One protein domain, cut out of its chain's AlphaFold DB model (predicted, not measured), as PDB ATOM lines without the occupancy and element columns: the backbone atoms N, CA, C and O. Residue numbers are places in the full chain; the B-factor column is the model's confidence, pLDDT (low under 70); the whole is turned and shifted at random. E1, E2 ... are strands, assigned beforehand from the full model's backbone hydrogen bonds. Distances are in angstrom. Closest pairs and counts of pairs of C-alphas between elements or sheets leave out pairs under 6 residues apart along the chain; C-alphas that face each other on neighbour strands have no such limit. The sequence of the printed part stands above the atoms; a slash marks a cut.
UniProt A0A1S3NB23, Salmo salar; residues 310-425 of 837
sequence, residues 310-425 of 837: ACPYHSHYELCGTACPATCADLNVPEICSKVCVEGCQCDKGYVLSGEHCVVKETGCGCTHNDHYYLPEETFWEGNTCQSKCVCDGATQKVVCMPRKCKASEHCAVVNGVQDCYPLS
ATOM      1  N   ALA A 310      57.848  27.230 -25.650       85.62
ATOM      2  CA  ALA A 310      58.550  26.948 -24.404       85.62
ATOM      3  C   ALA A 310      57.760  25.929 -23.580       85.62
ATOM      4  O   ALA A 310      56.546  26.063 -23.437       85.62
ATOM      5  N   CYS A 311      58.460  24.938 -23.029       89.69
ATOM      6  CA  CYS A 311      57.855  23.906 -22.198       89.69
ATOM      7  C   CYS A 311      58.203  24.090 -20.718       89.69
ATOM      8  O   CYS A 311      59.317  24.536 -20.412       89.69
ATOM      9  N   PRO A 312      57.264  23.775 -19.804       89.62
ATOM     10  CA  PRO A 312      57.502  23.866 -18.372       89.62
ATOM     11  C   PRO A 312      58.609  22.903 -17.925       89.62
ATOM     12  O   PRO A 312      59.014  21.984 -18.639       89.62
ATOM     13  N   TYR A 313      59.118  23.112 -16.713       91.19
ATOM     14  CA  TYR A 313      60.097  22.199 -16.127       91.19
ATOM     15  C   TYR A 313      59.527  20.770 -16.040       91.19
ATOM     16  O   TYR A 313      58.326  20.601 -15.842       91.19
ATOM     17  N   HIS A 314      60.386  19.757 -16.201       95.25
ATOM     18  CA  HIS A 314      59.999  18.336 -16.297       95.25
ATOM     19  C   HIS A 314      59.089  17.985 -17.483       95.25
ATOM     20  O   HIS A 314      58.245  17.087 -17.404       95.25
ATOM     21  N   SER A 315      59.256  18.703 -18.589       95.12
ATOM     22  CA  SER A 315      58.580  18.412 -19.843       95.12
ATOM     23  C   SER A 315      59.459  18.776 -21.035       95.12
ATOM     24  O   SER A 315      60.435  19.526 -20.911       95.12
ATOM     25  N   HIS A 316      59.093  18.273 -22.208       94.25
ATOM     26  CA  HIS A 316      59.772  18.566 -23.461       94.25
ATOM     27  C   HIS A 316      58.771  18.785 -24.595       94.25
ATOM     28  O   HIS A 316      57.636  18.317 -24.558       94.25
ATOM     29  N   TYR A 317      59.198  19.529 -25.612       93.31
ATOM     30  CA  TYR A 317      58.395  19.751 -26.808       93.31
ATOM     31  C   TYR A 317      58.359  18.489 -27.670       93.31
ATOM     32  O   TYR A 317      59.412  17.942 -28.009       93.31
ATOM     33  N   GLU A 318      57.165  18.102 -28.109       93.19
ATOM     34  CA  GLU A 318      56.970  17.122 -29.168       93.19
ATOM     35  C   GLU A 318      56.041  17.676 -30.247       93.19
ATOM     36  O   GLU A 318      54.957  18.191 -29.963       93.19
ATOM     37  N   LEU A 319      56.445  17.516 -31.513       92.88
ATOM     38  CA  LEU A 319      55.574  17.859 -32.634       92.88
ATOM     39  C   LEU A 319      54.352  16.938 -32.671       92.88
ATOM     40  O   LEU A 319      53.276  17.409 -32.976       92.88
ATOM     41  N   CYS A 320      54.503  15.648 -32.376       92.12
ATOM     42  CA  CYS A 320      53.447  14.636 -32.457       92.12
ATOM     43  C   CYS A 320      53.495  13.780 -31.184       92.12
ATOM     44  O   CYS A 320      54.015  12.668 -31.205       92.12
ATOM     45  N   GLY A 321      52.997  14.343 -30.082       91.56
ATOM     46  CA  GLY A 321      52.913  13.684 -28.779       91.56
ATOM     47  C   GLY A 321      51.535  13.082 -28.501       91.56
ATOM     48  O   GLY A 321      50.624  13.148 -29.334       91.56
ATOM     49  N   THR A 322      51.358  12.476 -27.325       90.38
ATOM     50  CA  THR A 322      50.063  11.886 -26.950       90.38
ATOM     51  C   THR A 322      48.979  12.959 -26.815       90.38
ATOM     52  O   THR A 322      49.180  13.994 -26.183       90.38
ATOM     53  N   ALA A 323      47.800  12.691 -27.381       90.31
ATOM     54  CA  ALA A 323      46.596  13.502 -27.176       90.31
ATOM     55  C   ALA A 323      45.815  13.116 -25.909       90.31
ATOM     56  O   ALA A 323      44.793  13.727 -25.587       90.31
ATOM     57  N   CYS A 324      46.288  12.091 -25.200       89.00
ATOM     58  CA  CYS A 324      45.769  11.628 -23.926       89.00
ATOM     59  C   CYS A 324      46.893  11.755 -22.877       89.00
ATOM     60  O   CYS A 324      47.520  10.744 -22.544       89.00
ATOM     61  N   PRO A 325      47.254  12.966 -22.419       89.12
ATOM     62  CA  PRO A 325      48.278  13.107 -21.392       89.12
ATOM     63  C   PRO A 325      47.775  12.553 -20.053       89.12
ATOM     64  O   PRO A 325      46.593  12.654 -19.728       89.12
ATOM     65  N   ALA A 326      48.682  11.978 -19.261       89.50
ATOM     66  CA  ALA A 326      48.384  11.645 -17.872       89.50
ATOM     67  C   ALA A 326      48.257  12.934 -17.052       89.50
ATOM     68  O   ALA A 326      49.119  13.813 -17.130       89.50
ATOM     69  N   THR A 327      47.198  13.031 -16.253       89.94
ATOM     70  CA  THR A 327      46.896  14.219 -15.446       89.94
ATOM     71  C   THR A 327      46.619  13.816 -14.004       89.94
ATOM     72  O   THR A 327      46.371  12.645 -13.718       89.94
ATOM     73  N   CYS A 328      46.606  14.773 -13.083       89.25
ATOM     74  CA  CYS A 328      46.258  14.489 -11.690       89.25
ATOM     75  C   CYS A 328      44.817  13.997 -11.467       89.25
ATOM     76  O   CYS A 328      44.561  13.374 -10.441       89.25
ATOM     77  N   ALA A 329      43.898  14.212 -12.416       82.19
ATOM     78  CA  ALA A 329      42.547  13.646 -12.359       82.19
ATOM     79  C   ALA A 329      42.472  12.213 -12.912       82.19
ATOM     80  O   ALA A 329      41.581  11.456 -12.535       82.19
ATOM     81  N   ASP A 330      43.398  11.824 -13.797       79.56
ATOM     82  CA  ASP A 330      43.445  10.484 -14.383       79.56
ATOM     83  C   ASP A 330      44.894  10.000 -14.534       79.56
ATOM     84  O   ASP A 330      45.600  10.295 -15.505       79.56
ATOM     85  N   LEU A 331      45.340   9.233 -13.536       77.62
ATOM     86  CA  LEU A 331      46.675   8.632 -13.493       77.62
ATOM     87  C   LEU A 331      46.779   7.329 -14.302       77.62
ATOM     88  O   LEU A 331      47.894   6.806 -14.457       77.62
ATOM     89  N   ASN A 332      45.644   6.795 -14.768       70.69
ATOM     90  CA  ASN A 332      45.494   5.479 -15.388       70.69
ATOM     91  C   ASN A 332      45.081   5.610 -16.858       70.69
ATOM     92  O   ASN A 332      44.176   4.924 -17.338       70.69
ATOM     93  N   VAL A 333      45.777   6.478 -17.588       72.56
ATOM     94  CA  VAL A 333      45.560   6.642 -19.024       72.56
ATOM     95  C   VAL A 333      46.097   5.412 -19.769       72.56
ATOM     96  O   VAL A 333      47.191   4.937 -19.444       72.56
ATOM     97  N   PRO A 334      45.359   4.869 -20.757       70.12
ATOM     98  CA  PRO A 334      45.842   3.766 -21.576       70.12
ATOM     99  C   PRO A 334      47.210   4.079 -22.187       70.12
ATOM    100  O   PRO A 334      47.410   5.154 -22.746       70.12
ATOM    101  N   GLU A 335      48.128   3.108 -22.144       70.25
ATOM    102  CA  GLU A 335      49.466   3.235 -22.748       70.25
ATOM    103  C   GLU A 335      49.390   3.509 -24.265       70.25
ATOM    104  O   GLU A 335      50.305   4.076 -24.855       70.25
ATOM    105  N   ILE A 336      48.259   3.154 -24.889       78.56
ATOM    106  CA  ILE A 336      47.936   3.442 -26.286       78.56
ATOM    107  C   ILE A 336      46.736   4.396 -26.331       78.56
ATOM    108  O   ILE A 336      45.594   3.987 -26.116       78.56
ATOM    109  N   CYS A 337      46.991   5.664 -26.658       85.44
ATOM    110  CA  CYS A 337      45.955   6.640 -26.990       85.44
ATOM    111  C   CYS A 337      45.472   6.383 -28.427       85.44
ATOM    112  O   CYS A 337      46.265   6.382 -29.365       85.44
ATOM    113  N   SER A 338      44.172   6.147 -28.610       85.31
ATOM    114  CA  SER A 338      43.571   5.911 -29.934       85.31
ATOM    115  C   SER A 338      43.315   7.194 -30.732       85.31
ATOM    116  O   SER A 338      42.918   7.122 -31.895       85.31
ATOM    117  N   LYS A 339      43.517   8.362 -30.112       87.38
ATOM    118  CA  LYS A 339      43.403   9.665 -30.768       87.38
ATOM    119  C   LYS A 339      44.652   9.959 -31.601       87.38
ATOM    120  O   LYS A 339      45.735   9.440 -31.337       87.38
ATOM    121  N   VAL A 340      44.484  10.823 -32.596       89.44
ATOM    122  CA  VAL A 340      45.589  11.358 -33.394       89.44
ATOM    123  C   VAL A 340      46.547  12.127 -32.481       89.44
ATOM    124  O   VAL A 340      46.103  12.771 -31.534       89.44
ATOM    125  N   CYS A 341      47.852  12.032 -32.739       91.06
ATOM    126  CA  CYS A 341      48.842  12.776 -31.969       91.06
ATOM    127  C   CYS A 341      48.656  14.290 -32.122       91.06
ATOM    128  O   CYS A 341      48.182  14.766 -33.155       91.06
ATOM    129  N   VAL A 342      49.081  15.044 -31.111       91.94
ATOM    130  CA  VAL A 342      48.970  16.508 -31.080       91.94
ATOM    131  C   VAL A 342      50.318  17.143 -30.778       91.94
ATOM    132  O   VAL A 342      51.155  16.570 -30.077       91.94
ATOM    133  N   GLU A 343      50.528  18.340 -31.308       93.38
ATOM    134  CA  GLU A 343      51.679  19.159 -30.952       93.38
ATOM    135  C   GLU A 343      51.526  19.772 -29.553       93.38
ATOM    136  O   GLU A 343      50.472  20.302 -29.201       93.38
ATOM    137  N   GLY A 344      52.603  19.753 -28.766       92.38
ATOM    138  CA  GLY A 344      52.659  20.463 -27.491       92.38
ATOM    139  C   GLY A 344      53.813  20.025 -26.599       92.38
ATOM    140  O   GLY A 344      54.772  19.399 -27.049       92.38
ATOM    141  N   CYS A 345      53.714  20.375 -25.321       92.69
ATOM    142  CA  CYS A 345      54.654  19.925 -24.301       92.69
ATOM    143  C   CYS A 345      54.170  18.613 -23.690       92.69
ATOM    144  O   CYS A 345      53.008  18.495 -23.310       92.69
ATOM    145  N   GLN A 346      55.069  17.641 -23.590       93.44
ATOM    146  CA  GLN A 346      54.812  16.334 -23.004       93.44
ATOM    147  C   GLN A 346      55.576  16.220 -21.689       93.44
ATOM    148  O   GLN A 346      56.774  16.511 -21.640       93.44
ATOM    149  N   CYS A 347      54.888  15.815 -20.620       93.75
ATOM    150  CA  CYS A 347      55.541  15.576 -19.338       93.75
ATOM    151  C   CYS A 347      56.540  14.422 -19.449       93.75
ATOM    152  O   CYS A 347      56.275  13.397 -20.082       93.75
ATOM    153  N   ASP A 348      57.689  14.585 -18.798       94.94
ATOM    154  CA  ASP A 348      58.713  13.552 -18.750       94.94
ATOM    155  C   ASP A 348      58.221  12.323 -17.969       94.94
ATOM    156  O   ASP A 348      57.314  12.380 -17.134       94.94
ATOM    157  N   LYS A 349      58.855  11.171 -18.198       91.62
ATOM    158  CA  LYS A 349      58.512   9.933 -17.487       91.62
ATOM    159  C   LYS A 349      58.607  10.122 -15.964       91.62
ATOM    160  O   LYS A 349      59.664  10.474 -15.452       91.62
ATOM    161  N   GLY A 350      57.528   9.787 -15.251       91.56
ATOM    162  CA  GLY A 350      57.404   9.974 -13.796       91.56
ATOM    163  C   GLY A 350      56.668  11.258 -13.396       91.56
ATOM    164  O   GLY A 350      56.398  11.458 -12.212       91.56
ATOM    165  N   TYR A 351      56.299  12.089 -14.372       94.00
ATOM    166  CA  TYR A 351      55.568  13.331 -14.172       94.00
ATOM    167  C   TYR A 351      54.198  13.287 -14.854       94.00
ATOM    168  O   TYR A 351      53.995  12.557 -15.828       94.00
ATOM    169  N   VAL A 352      53.250  14.055 -14.323       92.88
ATOM    170  CA  VAL A 352      51.876  14.196 -14.831       92.88
ATOM    171  C   VAL A 352      51.467  15.664 -14.837       92.88
ATOM    172  O   VAL A 352      52.031  16.464 -14.091       92.88
ATOM    173  N   LEU A 353      50.495  16.021 -15.675       91.06
ATOM    174  CA  LEU A 353      50.033  17.401 -15.803       91.06
ATOM    175  C   LEU A 353      49.123  17.813 -14.629       91.06
ATOM    176  O   LEU A 353      48.182  17.091 -14.278       91.06
ATOM    177  N   SER A 354      49.410  18.981 -14.053       90.62
ATOM    178  CA  SER A 354      48.649  19.670 -13.005       90.62
ATOM    179  C   SER A 354      48.718  21.177 -13.275       90.62
ATOM    180  O   SER A 354      49.799  21.769 -13.206       90.62
ATOM    181  N   GLY A 355      47.597  21.784 -13.668       86.81
ATOM    182  CA  GLY A 355      47.585  23.116 -14.271       86.81
ATOM    183  C   GLY A 355      48.483  23.162 -15.510       86.81
ATOM    184  O   GLY A 355      48.462  22.256 -16.342       86.81
ATOM    185  N   GLU A 356      49.344  24.176 -15.592       84.56
ATOM    186  CA  GLU A 356      50.349  24.325 -16.659       84.56
ATOM    187  C   GLU A 356      51.703  23.648 -16.340       84.56
ATOM    188  O   GLU A 356      52.713  23.892 -17.011       84.56
ATOM    189  N   HIS A 357      51.776  22.823 -15.287       89.56
ATOM    190  CA  HIS A 357      53.027  22.251 -14.789       89.56
ATOM    191  C   HIS A 357      53.039  20.721 -14.799       89.56
ATOM    192  O   HIS A 357      52.043  20.055 -14.525       89.56
ATOM    193  N   CYS A 358      54.217  20.152 -15.061       92.88
ATOM    194  CA  CYS A 358      54.457  18.723 -14.912       92.88
ATOM    195  C   CYS A 358      54.992  18.441 -13.505       92.88
ATOM    196  O   CYS A 358      56.105  18.835 -13.147       92.88
ATOM    197  N   VAL A 359      54.183  17.759 -12.701       93.44
ATOM    198  CA  VAL A 359      54.446  17.479 -11.286       93.44
ATOM    199  C   VAL A 359      54.744  15.999 -11.067       93.44
ATOM    200  O   VAL A 359      54.356  15.153 -11.870       93.44
ATOM    201  N   VAL A 360      55.465  15.672  -9.991       92.62
ATOM    202  CA  VAL A 360      55.803  14.278  -9.653       92.62
ATOM    203  C   VAL A 360      54.516  13.483  -9.447       92.62
ATOM    204  O   VAL A 360      53.681  13.875  -8.632       92.62
ATOM    205  N   LYS A 361      54.369  12.359 -10.154       89.50
ATOM    206  CA  LYS A 361      53.128  11.573 -10.186       89.50
ATOM    207  C   LYS A 361      52.612  11.190  -8.795       89.50
ATOM    208  O   LYS A 361      51.408  11.210  -8.560       89.50
ATOM    209  N   GLU A 362      53.504  10.822  -7.881       85.19
ATOM    210  CA  GLU A 362      53.131  10.270  -6.577       85.19
ATOM    211  C   GLU A 362      52.800  11.332  -5.522       85.19
ATOM    212  O   GLU A 362      52.023  11.056  -4.613       85.19
ATOM    213  N   THR A 363      53.399  12.522  -5.604       87.88
ATOM    214  CA  THR A 363      53.369  13.512  -4.505       87.88
ATOM    215  C   THR A 363      53.090  14.941  -4.952       87.88
ATOM    216  O   THR A 363      53.053  15.835  -4.118       87.88
ATOM    217  N   GLY A 364      52.990  15.189  -6.255       90.25
ATOM    218  CA  GLY A 364      52.903  16.535  -6.814       90.25
ATOM    219  C   GLY A 364      51.489  16.993  -7.166       90.25
ATOM    220  O   GLY A 364      51.317  18.150  -7.529       90.25
ATOM    221  N   CYS A 365      50.495  16.106  -7.088       92.12
ATOM    222  CA  CYS A 365      49.109  16.439  -7.402       92.12
ATOM    223  C   CYS A 365      48.420  17.218  -6.278       92.12
ATOM    224  O   CYS A 365      48.677  16.977  -5.103       92.12
ATOM    225  N   GLY A 366      47.525  18.127  -6.666       92.81
ATOM    226  CA  GLY A 366      46.622  18.843  -5.770       92.81
ATOM    227  C   GLY A 366      45.376  18.048  -5.357       92.81
ATOM    228  O   GLY A 366      45.384  16.815  -5.329       92.81
ATOM    229  N   CYS A 367      44.296  18.760  -5.042       92.12
ATOM    230  CA  CYS A 367      43.086  18.222  -4.427       92.12
ATOM    231  C   CYS A 367      41.859  18.480  -5.304       92.12
ATOM    232  O   CYS A 367      41.659  19.594  -5.777       92.12
ATOM    233  N   THR A 368      40.984  17.485  -5.444       89.56
ATOM    234  CA  THR A 368      39.639  17.686  -6.006       89.56
ATOM    235  C   THR A 368      38.635  17.867  -4.872       89.56
ATOM    236  O   THR A 368      38.532  17.004  -3.998       89.56
ATOM    237  N   HIS A 369      37.889  18.973  -4.874       89.69
ATOM    238  CA  HIS A 369      36.884  19.283  -3.853       89.69
ATOM    239  C   HIS A 369      35.734  20.095  -4.448       89.69
ATOM    240  O   HIS A 369      35.973  21.137  -5.049       89.69
ATOM    241  N   ASN A 370      34.496  19.619  -4.261       87.62
ATOM    242  CA  ASN A 370      33.271  20.218  -4.813       87.62
ATOM    243  C   ASN A 370      33.397  20.575  -6.308       87.62
ATOM    244  O   ASN A 370      33.179  21.719  -6.677       87.62
ATOM    245  N   ASP A 371      33.804  19.612  -7.140       87.25
ATOM    246  CA  ASP A 371      33.949  19.761  -8.601       87.25
ATOM    247  C   ASP A 371      35.036  20.743  -9.086       87.25
ATOM    248  O   ASP A 371      35.220  20.930 -10.288       87.25
ATOM    249  N   HIS A 372      35.836  21.289  -8.168       90.31
ATOM    250  CA  HIS A 372      37.003  22.113  -8.474       90.31
ATOM    251  C   HIS A 372      38.303  21.360  -8.193       90.31
ATOM    252  O   HIS A 372      38.385  20.532  -7.276       90.31
ATOM    253  N   TYR A 373      39.332  21.660  -8.981       91.69
ATOM    254  CA  TYR A 373      40.695  21.198  -8.755       91.69
ATOM    255  C   TYR A 373      41.544  22.350  -8.221       91.69
ATOM    256  O   TYR A 373      41.638  23.395  -8.858       91.69
ATOM    257  N   TYR A 374      42.146  22.128  -7.055       91.69
ATOM    258  CA  TYR A 374      43.012  23.075  -6.360       91.69
ATOM    259  C   TYR A 374      44.446  22.560  -6.380       91.69
ATOM    260  O   TYR A 374      44.686  21.382  -6.092       91.69
ATOM    261  N   LEU A 375      45.401  23.431  -6.678       91.81
ATOM    262  CA  LEU A 375      46.825  23.115  -6.659       91.81
ATOM    263  C   LEU A 375      47.315  22.834  -5.222       91.81
ATOM    264  O   LEU A 375      46.686  23.251  -4.245       91.81
ATOM    265  N   PRO A 376      48.444  22.119  -5.049       91.62
ATOM    266  CA  PRO A 376      49.042  21.914  -3.731       91.62
ATOM    267  C   PRO A 376      49.255  23.228  -2.969       91.62
ATOM    268  O   PRO A 376      49.794  24.187  -3.519       91.62
ATOM    269  N   GLU A 377      48.870  23.248  -1.691       93.38
ATOM    270  CA  GLU A 377      48.922  24.399  -0.776       93.38
ATOM    271  C   GLU A 377      48.031  25.592  -1.158       93.38
ATOM    272  O   GLU A 377      48.050  26.626  -0.485       93.38
ATOM    273  N   GLU A 378      47.207  25.463  -2.198       92.75
ATOM    274  CA  GLU A 378      46.252  26.499  -2.565       92.75
ATOM    275  C   GLU A 378      45.205  26.683  -1.462       92.75
ATOM    276  O   GLU A 378      44.669  25.714  -0.913       92.75
ATOM    277  N   THR A 379      44.909  27.945  -1.134       93.56
ATOM    278  CA  THR A 379      43.897  28.302  -0.137       93.56
ATOM    279  C   THR A 379      42.685  28.940  -0.787       93.56
ATOM    280  O   THR A 379      42.841  29.861  -1.584       93.56
ATOM    281  N   PHE A 380      41.489  28.545  -0.362       94.06
ATOM    282  CA  PHE A 380      40.230  29.049  -0.910       94.06
ATOM    283  C   PHE A 380      39.152  29.179   0.170       94.06
ATOM    284  O   PHE A 380      39.259  28.602   1.258       94.06
ATOM    285  N   TRP A 381      38.109  29.960  -0.110       94.00
ATOM    286  CA  TRP A 381      36.947  30.083   0.770       94.00
ATOM    287  C   TRP A 381      35.824  29.148   0.346       94.00
ATOM    288  O   TRP A 381      35.537  29.003  -0.836       94.00
ATOM    289  N   GLU A 382      35.152  28.554   1.328       90.38
ATOM    290  CA  GLU A 382      34.029  27.648   1.104       90.38
ATOM    291  C   GLU A 382      32.713  28.217   1.656       90.38
ATOM    292  O   GLU A 382      32.632  28.798   2.751       90.38
ATOM    293  N   GLY A 383      31.654  27.971   0.878       86.69
ATOM    294  CA  GLY A 383      30.269  28.282   1.198       86.69
ATOM    295  C   GLY A 383      29.869  29.708   0.841       86.69
ATOM    296  O   GLY A 383      30.685  30.622   0.857       86.69
ATOM    297  N   ASN A 384      28.580  29.916   0.577       84.75
ATOM    298  CA  ASN A 384      28.050  31.171   0.020       84.75
ATOM    299  C   ASN A 384      28.269  32.413   0.907       84.75
ATOM    300  O   ASN A 384      28.010  33.530   0.472       84.75
ATOM    301  N   THR A 385      28.692  32.230   2.163       89.50
ATOM    302  CA  THR A 385      29.012  33.325   3.093       89.50
ATOM    303  C   THR A 385      30.459  33.301   3.582       89.50
ATOM    304  O   THR A 385      30.772  33.978   4.560       89.50
ATOM    305  N   CYS A 386      31.337  32.540   2.914       94.12
ATOM    306  CA  CYS A 386      32.750  32.396   3.257       94.12
ATOM    307  C   CYS A 386      32.907  31.998   4.735       94.12
ATOM    308  O   CYS A 386      33.524  32.708   5.527       94.12
ATOM    309  N   GLN A 387      32.262  30.894   5.130       94.25
ATOM    310  CA  GLN A 387      32.215  30.438   6.529       94.25
ATOM    311  C   GLN A 387      33.364  29.494   6.921       94.25
ATOM    312  O   GLN A 387      33.528  29.166   8.102       94.25
ATOM    313  N   SER A 388      34.148  29.067   5.934       94.50
ATOM    314  CA  SER A 388      35.307  28.200   6.096       94.50
ATOM    315  C   SER A 388      36.414  28.670   5.161       94.50
ATOM    316  O   SER A 388      36.145  28.980   4.001       94.50
ATOM    317  N   LYS A 389      37.654  28.701   5.655       95.12
ATOM    318  CA  LYS A 389      38.852  28.855   4.825       95.12
ATOM    319  C   LYS A 389      39.549  27.503   4.740       95.12
ATOM    320  O   LYS A 389      39.822  26.887   5.772       95.12
ATOM    321  N   CYS A 390      39.790  27.045   3.526       95.75
ATOM    322  CA  CYS A 390      40.301  25.724   3.218       95.75
ATOM    323  C   CYS A 390      41.690  25.814   2.592       95.75
ATOM    324  O   CYS A 390      42.044  26.838   2.009       95.75
ATOM    325  N   VAL A 391      42.473  24.750   2.737       96.62
ATOM    326  CA  VAL A 391      43.762  24.564   2.066       96.62
ATOM    327  C   VAL A 391      43.824  23.164   1.467       96.62
ATOM    328  O   VAL A 391      43.377  22.205   2.105       96.62
ATOM    329  N   CYS A 392      44.356  23.039   0.255       95.31
ATOM    330  CA  CYS A 392      44.725  21.746  -0.303       95.31
ATOM    331  C   CYS A 392      46.054  21.282   0.304       95.31
ATOM    332  O   CYS A 392      47.108  21.810  -0.034       95.31
ATOM    333  N   ASP A 393      46.022  20.289   1.192       93.56
ATOM    334  CA  ASP A 393      47.242  19.656   1.699       93.56
ATOM    335  C   ASP A 393      47.831  18.768   0.598       93.56
ATOM    336  O   ASP A 393      47.312  17.680   0.318       93.56
ATOM    337  N   GLY A 394      48.919  19.225  -0.026       87.38
ATOM    338  CA  GLY A 394      49.552  18.518  -1.140       87.38
ATOM    339  C   GLY A 394      50.140  17.159  -0.748       87.38
ATOM    340  O   GLY A 394      50.240  16.260  -1.581       87.38
ATOM    341  N   ALA A 395      50.493  16.964   0.527       87.62
ATOM    342  CA  ALA A 395      51.061  15.706   1.001       87.62
ATOM    343  C   ALA A 395      49.996  14.613   1.141       87.62
ATOM    344  O   ALA A 395      50.287  13.432   0.930       87.62
ATOM    345  N   THR A 396      48.771  14.990   1.513       90.12
ATOM    346  CA  THR A 396      47.655  14.046   1.671       90.12
ATOM    347  C   THR A 396      46.660  14.070   0.516       90.12
ATOM    348  O   THR A 396      45.824  13.166   0.448       90.12
ATOM    349  N   GLN A 397      46.761  15.058  -0.383       89.50
ATOM    350  CA  GLN A 397      45.814  15.354  -1.467       89.50
ATOM    351  C   GLN A 397      44.384  15.534  -0.946       89.50
ATOM    352  O   GLN A 397      43.404  15.115  -1.566       89.50
ATOM    353  N   LYS A 398      44.258  16.117   0.250       92.31
ATOM    354  CA  LYS A 398      42.974  16.364   0.905       92.31
ATOM    355  C   LYS A 398      42.820  17.829   1.242       92.31
ATOM    356  O   LYS A 398      43.754  18.497   1.670       92.31
ATOM    357  N   VAL A 399      41.587  18.294   1.125       95.69
ATOM    358  CA  VAL A 399      41.220  19.625   1.581       95.69
ATOM    359  C   VAL A 399      41.038  19.624   3.095       95.69
ATOM    360  O   VAL A 399      40.322  18.791   3.659       95.69
ATOM    361  N   VAL A 400      41.678  20.586   3.753       96.38
ATOM    362  CA  VAL A 400      41.544  20.849   5.186       96.38
ATOM    363  C   VAL A 400      40.907  22.220   5.371       96.38
ATOM    364  O   VAL A 400      41.502  23.237   5.029       96.38
ATOM    365  N   CYS A 401      39.701  22.252   5.938       95.81
ATOM    366  CA  CYS A 401      38.940  23.480   6.163       95.81
ATOM    367  C   CYS A 401      38.907  23.877   7.640       95.81
ATOM    368  O   CYS A 401      38.693  23.043   8.524       95.81
ATOM    369  N   MET A 402      39.061  25.171   7.907       95.19
ATOM    370  CA  MET A 402      38.924  25.766   9.235       95.19
ATOM    371  C   MET A 402      37.789  26.796   9.240       95.19
ATOM    372  O   MET A 402      37.731  27.628   8.330       95.19
ATOM    373  N   PRO A 403      36.912  26.807  10.264       95.31
ATOM    374  CA  PRO A 403      35.887  27.837  10.389       95.31
ATOM    375  C   PRO A 403      36.514  29.234  10.465       95.31
ATOM    376  O   PRO A 403      37.275  29.536  11.387       95.31
ATOM    377  N   ARG A 404      36.181  30.099   9.506       92.62
ATOM    378  CA  ARG A 404      36.622  31.501   9.440       92.62
ATOM    379  C   ARG A 404      35.506  32.315   8.791       92.62
ATOM    380  O   ARG A 404      34.686  31.760   8.080       92.62
ATOM    381  N   LYS A 405      35.430  33.613   9.060       91.44
ATOM    382  CA  LYS A 405      34.459  34.512   8.419       91.44
ATOM    383  C   LYS A 405      35.175  35.758   7.932       91.44
ATOM    384  O   LYS A 405      36.194  36.126   8.522       91.44
ATOM    385  N   CYS A 406      34.614  36.402   6.913       91.81
ATOM    386  CA  CYS A 406      35.058  37.725   6.489       91.81
ATOM    387  C   CYS A 406      35.019  38.721   7.655       91.81
ATOM    388  O   CYS A 406      34.166  38.621   8.550       91.81
ATOM    389  N   LYS A 407      35.952  39.679   7.653       88.06
ATOM    390  CA  LYS A 407      35.962  40.790   8.610       88.06
ATOM    391  C   LYS A 407      34.689  41.628   8.433       88.06
ATOM    392  O   LYS A 407      34.047  41.610   7.389       88.06
ATOM    393  N   ALA A 408      34.332  42.417   9.446       89.38
ATOM    394  CA  ALA A 408      33.171  43.312   9.361       89.38
ATOM    395  C   ALA A 408      33.300  44.373   8.249       89.38
ATOM    396  O   ALA A 408      32.297  44.928   7.818       89.38
ATOM    397  N   SER A 409      34.527  44.655   7.801       89.31
ATOM    398  CA  SER A 409      34.843  45.558   6.694       89.31
ATOM    399  C   SER A 409      34.914  44.862   5.326       89.31
ATOM    400  O   SER A 409      35.322  45.483   4.340       89.31
ATOM    401  N   GLU A 410      34.504  43.597   5.254       92.88
ATOM    402  CA  GLU A 410      34.534  42.738   4.072       92.88
ATOM    403  C   GLU A 410      33.165  42.086   3.831       92.88
ATOM    404  O   GLU A 410      32.310  42.014   4.715       92.88
ATOM    405  N   HIS A 411      32.972  41.564   2.625       93.81
ATOM    406  CA  HIS A 411      31.864  40.688   2.276       93.81
ATOM    407  C   HIS A 411      32.359  39.533   1.412       93.81
ATOM    408  O   HIS A 411      33.307  39.678   0.644       93.81
ATOM    409  N   CYS A 412      31.700  38.383   1.541       94.50
ATOM    410  CA  CYS A 412      31.956  37.243   0.674       94.50
ATOM    411  C   CYS A 412      31.373  37.528  -0.713       94.50
ATOM    412  O   CYS A 412      30.178  37.819  -0.825       94.50
ATOM    413  N   ALA A 413      32.199  37.445  -1.749       93.12
ATOM    414  CA  ALA A 413      31.762  37.559  -3.132       93.12
ATOM    415  C   ALA A 413      32.639  36.693  -4.037       93.12
ATOM    416  O   ALA A 413      33.678  36.190  -3.614       93.12
ATOM    417  N   VAL A 414      32.209  36.535  -5.288       90.62
ATOM    418  CA  VAL A 414      33.026  35.953  -6.353       90.62
ATOM    419  C   VAL A 414      33.389  37.077  -7.315       90.62
ATOM    420  O   VAL A 414      32.500  37.688  -7.910       90.62
ATOM    421  N   VAL A 415      34.678  37.395  -7.441       87.00
ATOM    422  CA  VAL A 415      35.175  38.456  -8.329       87.00
ATOM    423  C   VAL A 415      36.225  37.862  -9.263       87.00
ATOM    424  O   VAL A 415      37.234  37.330  -8.812       87.00
ATOM    425  N   ASN A 416      35.995  37.969 -10.578       81.44
ATOM    426  CA  ASN A 416      36.878  37.427 -11.626       81.44
ATOM    427  C   ASN A 416      37.233  35.937 -11.428       81.44
ATOM    428  O   ASN A 416      38.400  35.557 -11.566       81.44
ATOM    429  N   GLY A 417      36.253  35.116 -11.050       87.75
ATOM    430  CA  GLY A 417      36.463  33.689 -10.819       87.75
ATOM    431  C   GLY A 417      36.912  33.325  -9.403       87.75
ATOM    432  O   GLY A 417      36.941  32.152  -9.061       87.75
ATOM    433  N   VAL A 418      37.269  34.284  -8.549       89.25
ATOM    434  CA  VAL A 418      37.822  33.976  -7.222       89.25
ATOM    435  C   VAL A 418      36.777  34.245  -6.150       89.25
ATOM    436  O   VAL A 418      36.239  35.348  -6.070       89.25
ATOM    437  N   GLN A 419      36.476  33.237  -5.331       92.50
ATOM    438  CA  GLN A 419      35.656  33.415  -4.137       92.50
ATOM    439  C   GLN A 419      36.538  33.838  -2.958       92.50
ATOM    440  O   GLN A 419      37.372  33.065  -2.485       92.50
ATOM    441  N   ASP A 420      36.321  35.049  -2.448       92.00
ATOM    442  CA  ASP A 420      37.093  35.599  -1.334       92.00
ATOM    443  C   ASP A 420      36.273  36.613  -0.518       92.00
ATOM    444  O   ASP A 420      35.129  36.961  -0.839       92.00
ATOM    445  N   CYS A 421      36.869  37.087   0.570       91.94
ATOM    446  CA  CYS A 421      36.409  38.220   1.344       91.94
ATOM    447  C   CYS A 421      36.916  39.515   0.704       91.94
ATOM    448  O   CYS A 421      38.065  39.917   0.872       91.94
ATOM    449  N   TYR A 422      36.027  40.191  -0.016       91.94
ATOM    450  CA  TYR A 422      36.323  41.448  -0.689       91.94
ATOM    451  C   TYR A 422      35.940  42.651   0.177       91.94
ATOM    452  O   TYR A 422      34.943  42.599   0.908       91.94
ATOM    453  N   PRO A 423      36.677  43.770   0.090       93.12
ATOM    454  CA  PRO A 423      36.342  44.987   0.822       93.12
ATOM    455  C   PRO A 423      34.919  45.461   0.512       93.12
ATOM    456  O   PRO A 423      34.485  45.451  -0.639       93.12
ATOM    457  N   LEU A 424      34.201  45.922   1.539       92.81
ATOM    458  CA  LEU A 424      32.892  46.566   1.378       92.81
ATOM    459  C   LEU A 424      32.978  47.867   0.576       92.81
ATOM    460  O   LEU A 424      32.031  48.241  -0.116       92.81
ATOM    461  N   SER A 425      34.087  48.591   0.705       92.12
ATOM    462  CA  SER A 425      34.290  49.863   0.026       92.12
ATOM    463  C   SER A 425      35.772  50.181  -0.140       92.12
ATOM    464  O   SER A 425      36.652  49.556   0.450       92.12
TER     465      SER A 425
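Overview. This is residues 310 to 425 of the 837 residues of a protein of Salmo salar (UniProt A0A1S3NB23). Small strand hairpins are strung one after another in a loose, elongated row: E1 with E2 and E3 with E4 at one end, E5 with E6 and the three-stranded sheet of E7, E8 and E9 in the middle, and E10 with E11 at the other end. A long loop, residues 322 to 341, joins E1 to E2 and holds no named element. The printed part has 116 residues, with no named helix and eleven named strands, E1 to E11 in that order along the chain; the largest sheet has the order E7, E8, E9, and it and the four two-stranded sheets are antiparallel. The class is all strand, though under half of the residues, 55 of 116, are in named elements. The whole is loose, with a radius of gyration of the C-alphas of 18.0 A and spans of 54 by 29 by 24 A.

Arrangement. E1, residues 315 to 321, and E2, residues 342 to 347, form a hairpin at 154 degrees, with N 318 and O 344 2.9 A apart. E3, residues 351 to 354, and E4, residues 357 to 360, form a hairpin at 133 degrees, with N 352 and O 359 2.9 A apart. The closest C-alphas of E2 and E4, those of Cys 347 and Cys 358, are at 5.5 A. E5, residues 367 to 369, is apart from E4; its hairpin with E6, residues 372 to 374, has N 367 and O 374 at 2.9 A. E7, residues 379 to 382, E8, residues 388 to 393, and E9, residues 398 to 403, make a meander, each strand the antiparallel neighbour of the one before. This sheet is only just strongly twisted, with C-alphas up to 4.4 A off its best plane. N 390 and O 380 are 2.8 A apart, and N 402 and O 389 are 2.8 A apart. The closest C-alphas of E5 and E9, those of Cys 367 and Lys 398, are at 5.6 A. E10, residues 410 to 415, and E11, residues 418 to 423, form a hairpin at 144 degrees, with N 411 and O 422 2.8 A apart. The closest C-alphas of E7 and E11, those of Trp 381 and Asp 420, are at 5.9 A, while E7 and E10 are apart.

Along the chain. E1 begins at C-alpha 315, (58.580, 18.412, -19.843), and is 11.6 A long. E2 is 13.5 A, E8 15.3 A, E9 16.5 A and E10 13.1 A long. E11, 13.7 A long, ends at C-alpha 423, (36.342, 44.987, 0.822).

Size, cuts and confidence. The two C-alphas farthest apart, those of Ile 336 and Ala 408, are separated by 55.5 A. The printed part has no cut; the link from E1 to E2 is long, with 20 residues. The mean pLDDT of the printed part is 90.2, and no printed residue is under 70.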